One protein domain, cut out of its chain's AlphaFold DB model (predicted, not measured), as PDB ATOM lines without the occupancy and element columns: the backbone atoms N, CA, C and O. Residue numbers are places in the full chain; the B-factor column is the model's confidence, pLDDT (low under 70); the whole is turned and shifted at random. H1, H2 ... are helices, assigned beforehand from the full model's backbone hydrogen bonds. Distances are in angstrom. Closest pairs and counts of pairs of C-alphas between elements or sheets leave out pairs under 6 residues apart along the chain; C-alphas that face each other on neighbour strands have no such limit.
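Overview. This is residues 331 to 417 and 446 to 452 of the 1186 residues of an uncharacterized protein of Bactrocera dorsalis (UniProt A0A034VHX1). Picture a long, narrow rod: the one long helix H3 makes its length, and H1 and the short H4 run back along H3 as a second row, H1 crossing it at a slant. H2 turns the chain at one end of H3, residues 393 to 400 stick out at the other end, and the small H5, printed after a cut, sits beside H1. The printed part has 94 residues with five named helices, H1 to H5 in chain order, and no named strand; its class is all helix. It is loose, with a radius of gyration of the C-alphas of 17.2 A, and spans 61 by 23 by 20 A.

Arrangement. Begin with H1, residues 331 to 349, the hub, touching three helices. Look first at H3, residues 361 to 394: it touches H1 with residues 364 to 378 alone, the closest C-alphas being those of Leu 342 and Tyr 371, 5.9 A apart. The two run opposite ways at a shallow tilt of 33 degrees, only just short of steep. H2, residues 354 to 359, is close to H1 but not clearly touching: the closest C-alphas, of Met 349 and Phe 357, are 6.6 A apart. H2 and H3 meet only through their link. H1 touches H4, residues 404 to 412, with residues 336 to 340 alone; the closest C-alphas, of Ser 336 and Met 412, are 5.2 A apart, and the helices run the same way at a shallow tilt of 18 degrees. H3 and H4 are close but not clearly touching, with the closest C-alphas, of Met 382 and Tyr 409, 7.9 A apart. H5, residues 447 to 450, only just touches H1, with 3 pairs of C-alphas within 8 A, and is apart from H3. In H2 and H3 every O i to N i+4 pair is within hydrogen-bond range; H1 has 14 of 15, H4 has 3 of 5, and H5 is too short for such a pair.

Along the chain. Find C-alpha 331 at (185.451, 213.018, 161.446); from there H1 runs 27.0 A to residue 349. H2 covers 8.8 A from residue 354 to 359. Find C-alpha 361 at (169.833, 221.624, 186.011); H3 runs 48.9 A to C-alpha 394 at (199.533, 233.831, 149.181). H4 covers 12.5 A from residue 404 to 412, and H5 covers 5.0 A from residue 447 to 450.

Size, cuts and confidence. The two C-alphas farthest apart, of Asp 355 and His 396, are 60.8 A apart. Residues 418 to 445 are not printed, and C-alphas 417 and 446 stand 11.7 A apart across this cut. Of the links printed whole, H1 to H2 and H2 to H3 are tight, and H3 to H4 is short. Mean pLDDT of the printed part is 70.9; look for values under 70 at residue 386, residues 389 to 417 and residues 446 to 447.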
ATOM      1  N   GLY A 331     185.127 212.312 160.193       77.19
ATOM      2  CA  GLY A 331     185.451 213.018 161.446       77.19
ATOM      3  C   GLY A 331     185.057 214.502 161.436       77.19
ATOM      4  O   GLY A 331     184.529 215.033 162.408       77.19
ATOM      5  N   VAL A 332     185.241 215.168 160.293       75.56
ATOM      6  CA  VAL A 332     184.828 216.566 160.101       75.56
ATOM      7  C   VAL A 332     183.300 216.724 160.197       75.56
ATOM      8  O   VAL A 332     182.824 217.671 160.818       75.56
ATOM      9  N   ILE A 333     182.508 215.806 159.628       78.75
ATOM     10  CA  ILE A 333     181.035 215.888 159.696       78.75
ATOM     11  C   ILE A 333     180.484 215.377 161.041       78.75
ATOM     12  O   ILE A 333     179.480 215.918 161.512       78.75
ATOM     13  N   SER A 334     181.127 214.401 161.697       80.81
ATOM     14  CA  SER A 334     180.698 213.926 163.020       80.81
ATOM     15  C   SER A 334     180.747 215.037 164.065       80.81
ATOM     16  O   SER A 334     179.797 215.158 164.833       80.81
ATOM     17  N   GLN A 335     181.758 215.913 164.017       77.12
ATOM     18  CA  GLN A 335     181.832 217.099 164.874       77.12
ATOM     19  C   GLN A 335     180.631 218.028 164.671       77.12
ATOM     20  O   GLN A 335     179.937 218.406 165.619       77.12
ATOM     21  N   SER A 336     180.346 218.390 163.413       76.88
ATOM     22  CA  SER A 336     179.250 219.311 163.108       76.88
ATOM     23  C   SER A 336     177.888 218.712 163.486       76.88
ATOM     24  O   SER A 336     177.037 219.415 164.033       76.88
ATOM     25  N   TYR A 337     177.714 217.400 163.299       82.38
ATOM     26  CA  TYR A 337     176.530 216.654 163.723       82.38
ATOM     27  C   TYR A 337     176.410 216.522 165.254       82.38
ATOM     28  O   TYR A 337     175.321 216.719 165.791       82.38
ATOM     29  N   MET A 338     177.509 216.284 165.977       82.19
ATOM     30  CA  MET A 338     177.545 216.287 167.446       82.19
ATOM     31  C   MET A 338     177.159 217.660 168.009       82.19
ATOM     32  O   MET A 338     176.358 217.735 168.939       82.19
ATOM     33  N   SER A 339     177.645 218.754 167.408       78.50
ATOM     34  CA  SER A 339     177.240 220.109 167.806       78.50
ATOM     35  C   SER A 339     175.733 220.348 167.605       78.50
ATOM     36  O   SER A 339     175.082 220.934 168.467       78.50
ATOM     37  N   TYR A 340     175.150 219.814 166.526       80.00
ATOM     38  CA  TYR A 340     173.709 219.851 166.263       80.00
ATOM     39  C   TYR A 340     172.905 219.002 167.271       80.00
ATOM     40  O   TYR A 340     171.894 219.473 167.791       80.00
ATOM     41  N   LEU A 341     173.369 217.794 167.620       82.44
ATOM     42  CA  LEU A 341     172.731 216.948 168.642       82.44
ATOM     43  C   LEU A 341     172.743 217.606 170.029       82.44
ATOM     44  O   LEU A 341     171.693 217.706 170.662       82.44
ATOM     45  N   LEU A 342     173.903 218.099 170.478       82.69
ATOM     46  CA  LEU A 342     174.048 218.849 171.732       82.69
ATOM     47  C   LEU A 342     173.154 220.101 171.743       82.69
ATOM     48  O   LEU A 342     172.490 220.385 172.739       82.69
ATOM     49  N   GLY A 343     173.098 220.819 170.616       79.69
ATOM     50  CA  GLY A 343     172.229 221.974 170.426       79.69
ATOM     51  C   GLY A 343     170.747 221.628 170.576       79.69
ATOM     52  O   GLY A 343     170.052 222.260 171.369       79.69
ATOM     53  N   ASN A 344     170.255 220.603 169.874       79.31
ATOM     54  CA  ASN A 344     168.864 220.163 169.997       79.31
ATOM     55  C   ASN A 344     168.543 219.617 171.406       79.31
ATOM     56  O   ASN A 344     167.476 219.933 171.925       79.31
ATOM     57  N   LEU A 345     169.465 218.907 172.071       80.19
ATOM     58  CA  LEU A 345     169.277 218.417 173.446       80.19
ATOM     59  C   LEU A 345     169.080 219.572 174.448       80.19
ATOM     60  O   LEU A 345     168.129 219.565 175.231       80.19
ATOM     61  N   LEU A 346     169.913 220.619 174.379       81.75
ATOM     62  CA  LEU A 346     169.741 221.837 175.188       81.75
ATOM     63  C   LEU A 346     168.405 222.536 174.906       81.75
ATOM     64  O   LEU A 346     167.734 223.009 175.820       81.75
ATOM     65  N   MET A 347     167.998 222.569 173.638       78.62
ATOM     66  CA  MET A 347     166.760 223.210 173.183       78.62
ATOM     67  C   MET A 347     165.492 222.410 173.518       78.62
ATOM     68  O   MET A 347     164.384 222.930 173.376       78.62
ATOM     69  N   GLU A 348     165.643 221.171 173.980       76.88
ATOM     70  CA  GLU A 348     164.570 220.342 174.530       76.88
ATOM     71  C   GLU A 348     164.523 220.422 176.055       76.88
ATOM     72  O   GLU A 348     163.433 220.577 176.603       76.88
ATOM     73  N   MET A 349     165.676 220.473 176.732       78.50
ATOM     74  CA  MET A 349     165.743 220.837 178.154       78.50
ATOM     75  C   MET A 349     165.072 222.198 178.411       78.50
ATOM     76  O   MET A 349     164.286 222.331 179.343       78.50
ATOM     77  N   ASN A 350     165.286 223.183 177.530       77.00
ATOM     78  CA  ASN A 350     164.649 224.508 177.595       77.00
ATOM     79  C   ASN A 350     163.109 224.501 177.430       77.00
ATOM     80  O   ASN A 350     162.495 225.558 177.553       77.00
ATOM     81  N   LYS A 351     162.482 223.354 177.120       76.19
ATOM     82  CA  LYS A 351     161.016 223.194 177.020       76.19
ATOM     83  C   LYS A 351     160.390 222.488 178.225       76.19
ATOM     84  O   LYS A 351     159.172 222.333 178.253       76.19
ATOM     85  N   LEU A 352     161.196 222.020 179.176       78.38
ATOM     86  CA  LEU A 352     160.698 221.418 180.409       78.38
ATOM     87  C   LEU A 352     160.004 222.477 181.280       78.38
ATOM     88  O   LEU A 352     160.390 223.646 181.271       78.38
ATOM     89  N   ASN A 353     159.009 222.055 182.064       78.06
ATOM     90  CA  ASN A 353     158.417 222.899 183.107       78.06
ATOM     91  C   ASN A 353     159.496 223.315 184.118       78.06
ATOM     92  O   ASN A 353     160.461 222.577 184.313       78.06
ATOM     93  N   GLU A 354     159.320 224.441 184.815       75.69
ATOM     94  CA  GLU A 354     160.339 224.961 185.744       75.69
ATOM     95  C   GLU A 354     160.755 223.929 186.812       75.69
ATOM     96  O   GLU A 354     161.950 223.740 187.042       75.69
ATOM     97  N   ASP A 355     159.798 223.181 187.377       74.19
ATOM     98  CA  ASP A 355     160.054 222.097 188.339       74.19
ATOM     99  C   ASP A 355     160.900 220.951 187.754       74.19
ATOM    100  O   ASP A 355     161.763 220.393 188.435       74.19
ATOM    101  N   ASP A 356     160.658 220.574 186.497       76.44
ATOM    102  CA  ASP A 356     161.363 219.479 185.822       76.44
ATOM    103  C   ASP A 356     162.747 219.923 185.331       76.44
ATOM    104  O   ASP A 356     163.733 219.201 185.489       76.44
ATOM    105  N   PHE A 357     162.852 221.158 184.839       80.19
ATOM    106  CA  PHE A 357     164.121 221.797 184.516       80.19
ATOM    107  C   PHE A 357     165.027 221.908 185.752       80.19
ATOM    108  O   PHE A 357     166.226 221.640 185.665       80.19
ATOM    109  N   CYS A 358     164.472 222.245 186.923       76.44
ATOM    110  CA  CYS A 358     165.244 222.330 188.165       76.44
ATOM    111  C   CYS A 358     165.828 220.974 188.599       76.44
ATOM    112  O   CYS A 358     166.956 220.939 189.089       76.44
ATOM    113  N   LYS A 359     165.128 219.854 188.356       81.88
ATOM    114  CA  LYS A 359     165.665 218.494 188.585       81.88
ATOM    115  C   LYS A 359     166.860 218.203 187.667       81.88
ATOM    116  O   LYS A 359     167.857 217.644 188.116       81.88
ATOM    117  N   HIS A 360     166.787 218.641 186.408       80.75
ATOM    118  CA  HIS A 360     167.798 218.398 185.371       80.75
ATOM    119  C   HIS A 360     168.857 219.505 185.216       80.75
ATOM    120  O   HIS A 360     169.665 219.478 184.283       80.75
ATOM    121  N   ILE A 361     168.926 220.473 186.137       82.88
ATOM    122  CA  ILE A 361     169.833 221.624 186.011       82.88
ATOM    123  C   ILE A 361     171.324 221.226 186.025       82.88
ATOM    124  O   ILE A 361     172.161 221.932 185.460       82.88
ATOM    125  N   VAL A 362     171.677 220.089 186.640       84.44
ATOM    126  CA  VAL A 362     173.048 219.539 186.631       84.44
ATOM    127  C   VAL A 362     173.397 218.969 185.255       84.44
ATOM    128  O   VAL A 362     174.465 219.276 184.720       84.44
ATOM    129  N   ASP A 363     172.475 218.219 184.650       81.25
ATOM    130  CA  ASP A 363     172.619 217.673 183.297       81.25
ATOM    131  C   ASP A 363     172.713 218.808 182.275       81.25
ATOM    132  O   ASP A 363     173.622 218.823 181.448       81.25
ATOM    133  N   PHE A 364     171.859 219.831 182.401       85.19
ATOM    134  CA  PHE A 364     171.936 221.044 181.587       85.19
ATOM    135  C   PHE A 364     173.318 221.708 181.681       85.19
ATOM    136  O   PHE A 364     173.932 222.007 180.656       85.19
ATOM    137  N   LYS A 365     173.845 221.908 182.900       86.31
ATOM    138  CA  LYS A 365     175.178 222.496 183.127       86.31
ATOM    139  C   LYS A 365     176.283 221.639 182.466       86.31
ATOM    140  O   LYS A 365     177.174 222.199 181.827       86.31
ATOM    141  N   ARG A 366     176.189 220.300 182.518       85.44
ATOM    142  CA  ARG A 366     177.111 219.355 181.844       85.44
ATOM    143  C   ARG A 366     177.032 219.433 180.313       85.44
ATOM    144  O   ARG A 366     178.062 219.622 179.668       85.44
ATOM    145  N   VAL A 367     175.836 219.310 179.735       84.69
ATOM    146  CA  VAL A 367     175.606 219.343 178.278       84.69
ATOM    147  C   VAL A 367     176.020 220.698 177.699       84.69
ATOM    148  O   VAL A 367     176.687 220.752 176.670       84.69
ATOM    149  N   MET A 368     175.721 221.796 178.397       86.38
ATOM    150  CA  MET A 368     176.135 223.146 178.009       86.38
ATOM    151  C   MET A 368     177.661 223.293 177.978       86.38
ATOM    152  O   MET A 368     178.209 223.858 177.036       86.38
ATOM    153  N   HIS A 369     178.373 222.756 178.973       85.88
ATOM    154  CA  HIS A 369     179.836 222.781 178.977       85.88
ATOM    155  C   HIS A 369     180.438 222.010 177.789       85.88
ATOM    156  O   HIS A 369     181.411 222.470 177.188       85.88
ATOM    157  N   LEU A 370     179.843 220.869 177.422       83.19
ATOM    158  CA  LEU A 370     180.238 220.092 176.243       83.19
ATOM    159  C   LEU A 370     179.922 220.836 174.940       83.19
ATOM    160  O   LEU A 370     180.794 220.938 174.085       83.19
ATOM    161  N   TYR A 371     178.742 221.448 174.819       85.06
ATOM    162  CA  TYR A 371     178.385 222.269 173.660       85.06
ATOM    163  C   TYR A 371     179.398 223.397 173.417       85.06
ATOM    164  O   TYR A 371     179.900 223.547 172.305       85.06
ATOM    165  N   ILE A 372     179.777 224.137 174.466       84.81
ATOM    166  CA  ILE A 372     180.771 225.216 174.365       84.81
ATOM    167  C   ILE A 372     182.182 224.642 174.083       84.81
ATOM    168  O   ILE A 372     182.964 225.277 173.385       84.81
ATOM    169  N   ASN A 373     182.542 223.444 174.565       83.62
ATOM    170  CA  ASN A 373     183.798 222.775 174.175       83.62
ATOM    171  C   ASN A 373     183.848 222.451 172.678       83.62
ATOM    172  O   ASN A 373     184.755 222.909 171.980       83.62
ATOM    173  N   GLU A 374     182.878 221.681 172.187       77.88
ATOM    174  CA  GLU A 374     182.900 221.202 170.804       77.88
ATOM    175  C   GLU A 374     182.701 222.345 169.815       77.88
ATOM    176  O   GLU A 374     183.318 222.350 168.751       77.88
ATOM    177  N   ARG A 375     181.936 223.377 170.188       76.94
ATOM    178  CA  ARG A 375     181.764 224.572 169.361       76.94
ATOM    179  C   ARG A 375     183.028 225.432 169.247       76.94
ATOM    180  O   ARG A 375     183.247 226.044 168.206       76.94
ATOM    181  N   GLU A 376     183.877 225.461 170.269       80.38
ATOM    182  CA  GLU A 376     185.157 226.180 170.211       80.38
ATOM    183  C   GLU A 376     186.158 225.435 169.322       80.38
ATOM    184  O   GLU A 376     186.679 226.025 168.379       80.38
ATOM    185  N   ARG A 377     186.302 224.114 169.511       76.75
ATOM    186  CA  ARG A 377     187.094 223.224 168.633       76.75
ATOM    187  C   ARG A 377     186.680 223.341 167.162       76.75
ATOM    188  O   ARG A 377     187.526 223.463 166.278       76.75
ATOM    189  N   SER A 378     185.368 223.352 166.928       73.50
ATOM    190  CA  SER A 378     184.724 223.539 165.626       73.50
ATOM    191  C   SER A 378     185.153 224.828 164.921       73.50
ATOM    192  O   SER A 378     185.519 224.823 163.741       73.50
ATOM    193  N   GLU A 379     185.113 225.950 165.640       74.25
ATOM    194  CA  GLU A 379     185.455 227.262 165.092       74.25
ATOM    195  C   GLU A 379     186.975 227.440 164.948       74.25
ATOM    196  O   GLU A 379     187.425 227.998 163.945       74.25
ATOM    197  N   GLU A 380     187.779 226.886 165.861       77.06
ATOM    198  CA  GLU A 380     189.243 226.855 165.750       77.06
ATOM    199  C   GLU A 380     189.717 226.058 164.527       77.06
ATOM    200  O   GLU A 380     190.538 226.564 163.756       77.06
ATOM    201  N   PHE A 381     189.172 224.859 164.290       75.19
ATOM    202  CA  PHE A 381     189.464 224.060 163.094       75.19
ATOM    203  C   PHE A 381     189.145 224.840 161.809       75.19
ATOM    204  O   PHE A 381     189.976 224.931 160.901       75.19
ATOM    205  N   MET A 382     187.979 225.492 161.752       70.81
ATOM    206  CA  MET A 382     187.606 226.326 160.607       70.81
ATOM    207  C   MET A 382     188.505 227.547 160.419       70.81
ATOM    208  O   MET A 382     188.840 227.885 159.282       70.81
ATOM    209  N   MET A 383     188.938 228.197 161.498       73.12
ATOM    210  CA  MET A 383     189.889 229.304 161.414       73.12
ATOM    211  C   MET A 383     191.260 228.836 160.911       73.12
ATOM    212  O   MET A 383     191.853 229.517 160.073       73.12
ATOM    213  N   GLN A 384     191.733 227.658 161.330       75.06
ATOM    214  CA  GLN A 384     192.957 227.052 160.794       75.06
ATOM    215  C   GLN A 384     192.825 226.718 159.301       75.06
ATOM    216  O   GLN A 384     193.715 227.055 158.523       75.06
ATOM    217  N   GLU A 385     191.717 226.121 158.856       70.19
ATOM    218  CA  GLU A 385     191.503 225.816 157.434       70.19
ATOM    219  C   GLU A 385     191.344 227.072 156.562       70.19
ATOM    220  O   GLU A 385     191.877 227.135 155.449       70.19
ATOM    221  N   LEU A 386     190.701 228.126 157.075       69.88
ATOM    222  CA  LEU A 386     190.657 229.432 156.409       69.88
ATOM    223  C   LEU A 386     192.052 230.068 156.311       69.88
ATOM    224  O   LEU A 386     192.409 230.569 155.242       69.88
ATOM    225  N   GLN A 387     192.872 229.985 157.364       72.06
ATOM    226  CA  GLN A 387     194.272 230.422 157.327       72.06
ATOM    227  C   GLN A 387     195.093 229.603 156.322       72.06
ATOM    228  O   GLN A 387     195.779 230.195 155.489       72.06
ATOM    229  N   LYS A 388     194.979 228.267 156.303       72.06
ATOM    230  CA  LYS A 388     195.630 227.402 155.299       72.06
ATOM    231  C   LYS A 388     195.203 227.788 153.881       72.06
ATOM    232  O   LYS A 388     196.050 227.892 152.995       72.06
ATOM    233  N   LYS A 389     193.914 228.060 153.651       68.00
ATOM    234  CA  LYS A 389     193.380 228.539 152.362       68.00
ATOM    235  C   LYS A 389     193.929 229.915 151.980       68.00
ATOM    236  O   LYS A 389     194.197 230.154 150.801       68.00
ATOM    237  N   GLU A 390     194.148 230.807 152.942       68.06
ATOM    238  CA  GLU A 390     194.783 232.100 152.685       68.06
ATOM    239  C   GLU A 390     196.289 231.970 152.411       68.06
ATOM    240  O   GLU A 390     196.784 232.565 151.456       68.06
ATOM    241  N   MET A 391     197.016 231.132 153.153       69.19
ATOM    242  CA  MET A 391     198.423 230.819 152.870       69.19
ATOM    243  C   MET A 391     198.586 230.196 151.475       69.19
ATOM    244  O   MET A 391     199.450 230.637 150.720       69.19
ATOM    245  N   LYS A 392     197.700 229.265 151.082       66.50
ATOM    246  CA  LYS A 392     197.636 228.669 149.731       66.50
ATOM    247  C   LYS A 392     197.363 229.721 148.636       66.50
ATOM    248  O   LYS A 392     197.937 229.641 147.553       66.50
ATOM    249  N   ARG A 393     196.543 230.749 148.912       64.38
ATOM    250  CA  ARG A 393     196.371 231.918 148.017       64.38
ATOM    251  C   ARG A 393     197.646 232.768 147.932       64.38
ATOM    252  O   ARG A 393     198.044 233.156 146.836       64.38
ATOM    253  N   ARG A 394     198.295 233.036 149.071       65.56
ATOM    254  CA  ARG A 394     199.533 233.831 149.181       65.56
ATOM    255  C   ARG A 394     200.765 233.128 148.575       65.56
ATOM    256  O   ARG A 394     201.731 233.806 148.248       65.56
ATOM    257  N   SER A 395     200.744 231.803 148.389       64.50
ATOM    258  CA  SER A 395     201.865 231.007 147.851       64.50
ATOM    259  C   SER A 395     201.835 230.763 146.332       64.50
ATOM    260  O   SER A 395     202.634 229.973 145.830       64.50
ATOM    261  N   HIS A 396     200.924 231.405 145.588       50.50
ATOM    262  CA  HIS A 396     200.757 231.291 144.125       50.50
ATOM    263  C   HIS A 396     200.475 229.878 143.558       50.50
ATOM    264  O   HIS A 396     200.391 229.715 142.337       50.50
ATOM    265  N   SER A 397     200.279 228.849 144.390       45.72
ATOM    266  CA  SER A 397     199.934 227.500 143.925       45.72
ATOM    267  C   SER A 397     198.436 227.388 143.633       45.72
ATOM    268  O   SER A 397     197.631 227.157 144.533       45.72
ATOM    269  N   LEU A 398     198.058 227.529 142.361       46.22
ATOM    270  CA  LEU A 398     196.690 227.288 141.898       46.22
ATOM    271  C   LEU A 398     196.379 225.783 141.850       46.22
ATOM    272  O   LEU A 398     196.768 225.083 140.916       46.22
ATOM    273  N   SER A 399     195.627 225.307 142.839       40.72
ATOM    274  CA  SER A 399     194.950 224.007 142.839       40.72
ATOM    275  C   SER A 399     193.528 224.156 143.391       40.72
ATOM    276  O   SER A 399     193.232 225.072 144.160       40.72
ATOM    277  N   ALA A 400     192.615 223.288 142.951       43.34
ATOM    278  CA  ALA A 400     191.200 223.380 143.296       43.34
ATOM    279  C   ALA A 400     190.936 222.906 144.738       43.34
ATOM    280  O   ALA A 400     190.646 221.734 144.971       43.34
ATOM    281  N   THR A 401     191.003 223.823 145.711       41.78
ATOM    282  CA  THR A 401     190.435 223.585 147.049       41.78
ATOM    283  C   THR A 401     188.941 223.297 146.898       41.78
ATOM    284  O   THR A 401     188.222 224.169 146.401       41.78
ATOM    285  N   LYS A 402     188.486 222.106 147.311       47.53
ATOM    286  CA  LYS A 402     187.090 221.653 147.164       47.53
ATOM    287  C   LYS A 402     186.097 222.696 147.699       47.53
ATOM    288  O   LYS A 402     186.325 223.328 148.735       47.53
ATOM    289  N   GLU A 403     184.961 222.826 147.019       47.19
ATOM    290  CA  GLU A 403     183.876 223.766 147.355       47.19
ATOM    291  C   GLU A 403     183.212 223.446 148.716       47.19
ATOM    292  O   GLU A 403     182.536 224.286 149.309       47.19
ATOM    293  N   ASN A 404     183.503 222.269 149.279       46.16
ATOM    294  CA  ASN A 404     183.030 221.776 150.572       46.16
ATOM    295  C   ASN A 404     183.288 222.734 151.753       46.16
ATOM    296  O   ASN A 404     182.461 222.785 152.660       46.16
ATOM    297  N   MET A 405     184.384 223.512 151.763       46.31
ATOM    298  CA  MET A 405     184.682 224.433 152.881       46.31
ATOM    299  C   MET A 405     183.614 225.521 153.061       46.31
ATOM    300  O   MET A 405     183.274 225.875 154.186       46.31
ATOM    301  N   THR A 406     183.058 226.040 151.963       44.84
ATOM    302  CA  THR A 406     181.965 227.028 152.013       44.84
ATOM    303  C   THR A 406     180.673 226.432 152.574       44.84
ATOM    304  O   THR A 406     179.880 227.160 153.166       44.84
ATOM    305  N   ASN A 407     180.511 225.107 152.490       56.44
ATOM    306  CA  ASN A 407     179.375 224.390 153.061       56.44
ATOM    307  C   ASN A 407     179.590 223.983 154.529       56.44
ATOM    308  O   ASN A 407     178.644 223.531 155.165       56.44
ATOM    309  N   PHE A 408     180.793 224.113 155.099       58.47
ATOM    310  CA  PHE A 408     181.022 223.698 156.490       58.47
ATOM    311  C   PHE A 408     180.539 224.743 157.501       58.47
ATOM    312  O   PHE A 408     179.828 224.394 158.438       58.47
ATOM    313  N   TYR A 409     180.788 226.035 157.249       57.28
ATOM    314  CA  TYR A 409     180.203 227.122 158.053       57.28
ATOM    315  C   TYR A 409     178.665 227.056 158.072       57.28
ATOM    316  O   TYR A 409     178.039 227.237 159.113       57.28
ATOM    317  N   THR A 410     178.036 226.740 156.933       60.03
ATOM    318  CA  THR A 410     176.578 226.579 156.880       60.03
ATOM    319  C   THR A 410     176.103 225.312 157.587       60.03
ATOM    320  O   THR A 410     175.061 225.382 158.232       60.03
ATOM    321  N   LYS A 411     176.847 224.193 157.543       63.81
ATOM    322  CA  LYS A 411     176.556 222.963 158.313       63.81
ATOM    323  C   LYS A 411     176.624 223.179 159.818       63.81
ATOM    324  O   LYS A 411     175.660 222.865 160.509       63.81
ATOM    325  N   MET A 412     177.695 223.790 160.317       59.50
ATOM    326  CA  MET A 412     177.844 224.095 161.746       59.50
ATOM    327  C   MET A 412     176.743 225.009 162.286       59.50
ATOM    328  O   MET A 412     176.474 224.998 163.482       59.50
ATOM    329  N   CYS A 413     176.076 225.768 161.419       54.09
ATOM    330  CA  CYS A 413     174.871 226.514 161.762       54.09
ATOM    331  C   CYS A 413     173.626 226.020 160.992       54.09
ATOM    332  O   CYS A 413     172.753 226.828 160.670       54.09
ATOM    333  N   LYS A 414     173.518 224.725 160.643       60.31
ATOM    334  CA  LYS A 414     172.212 224.127 160.299       60.31
ATOM    335  C   LYS A 414     171.353 224.249 161.558       60.31
ATOM    336  O   LYS A 414     171.818 223.951 162.654       60.31
ATOM    337  N   GLY A 415     170.180 224.849 161.397       50.62
ATOM    338  CA  GLY A 415     169.403 225.400 162.493       50.62
ATOM    339  C   GLY A 415     168.898 224.308 163.419       50.62
ATOM    340  O   GLY A 415     168.376 223.294 162.962       50.62
ATOM    341  N   ASN A 416     168.998 224.555 164.722       55.62
ATOM    342  CA  ASN A 416     168.271 223.765 165.704       55.62
ATOM    343  C   ASN A 416     166.768 224.033 165.521       55.62
ATOM    344  O   ASN A 416     166.358 225.130 165.118       55.62
ATOM    345  N   ARG A 417     165.937 223.060 165.883       47.22
ATOM    346  CA  ARG A 417     164.493 223.010 165.602       47.22
ATOM    347  C   ARG A 417     163.713 224.321 165.784       47.22
ATOM    348  O   ARG A 417     162.870 224.659 164.959       47.22
ATOM    349  N   ASP A 446     173.693 231.497 166.272       62.03
ATOM    350  CA  ASP A 446     173.478 230.351 167.156       62.03
ATOM    351  C   ASP A 446     172.162 230.512 167.954       62.03
ATOM    352  O   ASP A 446     172.040 231.436 168.774       62.03
ATOM    353  N   PRO A 447     171.170 229.623 167.750       65.31
ATOM    354  CA  PRO A 447     169.880 229.724 168.411       65.31
ATOM    355  C   PRO A 447     169.927 229.310 169.888       65.31
ATOM    356  O   PRO A 447     169.020 229.688 170.629       65.31
ATOM    357  N   VAL A 448     170.943 228.568 170.350       72.94
ATOM    358  CA  VAL A 448     171.016 228.066 171.736       72.94
ATOM    359  C   VAL A 448     171.072 229.234 172.719       72.94
ATOM    360  O   VAL A 448     170.251 229.315 173.633       72.94
ATOM    361  N   PHE A 449     171.968 230.200 172.496       73.94
ATOM    362  CA  PHE A 449     172.103 231.373 173.370       73.94
ATOM    363  C   PHE A 449     170.870 232.291 173.319       73.94
ATOM    364  O   PHE A 449     170.426 232.803 174.356       73.94
ATOM    365  N   GLN A 450     170.255 232.438 172.138       73.12
ATOM    366  CA  GLN A 450     168.999 233.178 171.971       73.12
ATOM    367  C   GLN A 450     167.848 232.573 172.789       73.12
ATOM    368  O   GLN A 450     167.079 233.323 173.385       73.12
ATOM    369  N   HIS A 451     167.775 231.247 172.911       72.94
ATOM    370  CA  HIS A 451     166.683 230.544 173.596       72.94
ATOM    371  C   HIS A 451     167.029 230.053 175.016       72.94
ATOM    372  O   HIS A 451     166.221 229.357 175.625       72.94
ATOM    373  N   LEU A 452     168.189 230.432 175.577       78.50
ATOM    374  CA  LEU A 452     168.506 230.190 176.995       78.50
ATOM    375  C   LEU A 452     167.370 230.667 177.923       78.50
ATOM    376  O   LEU A 452     166.910 231.802 177.740       78.50
TER     377      LEU A 452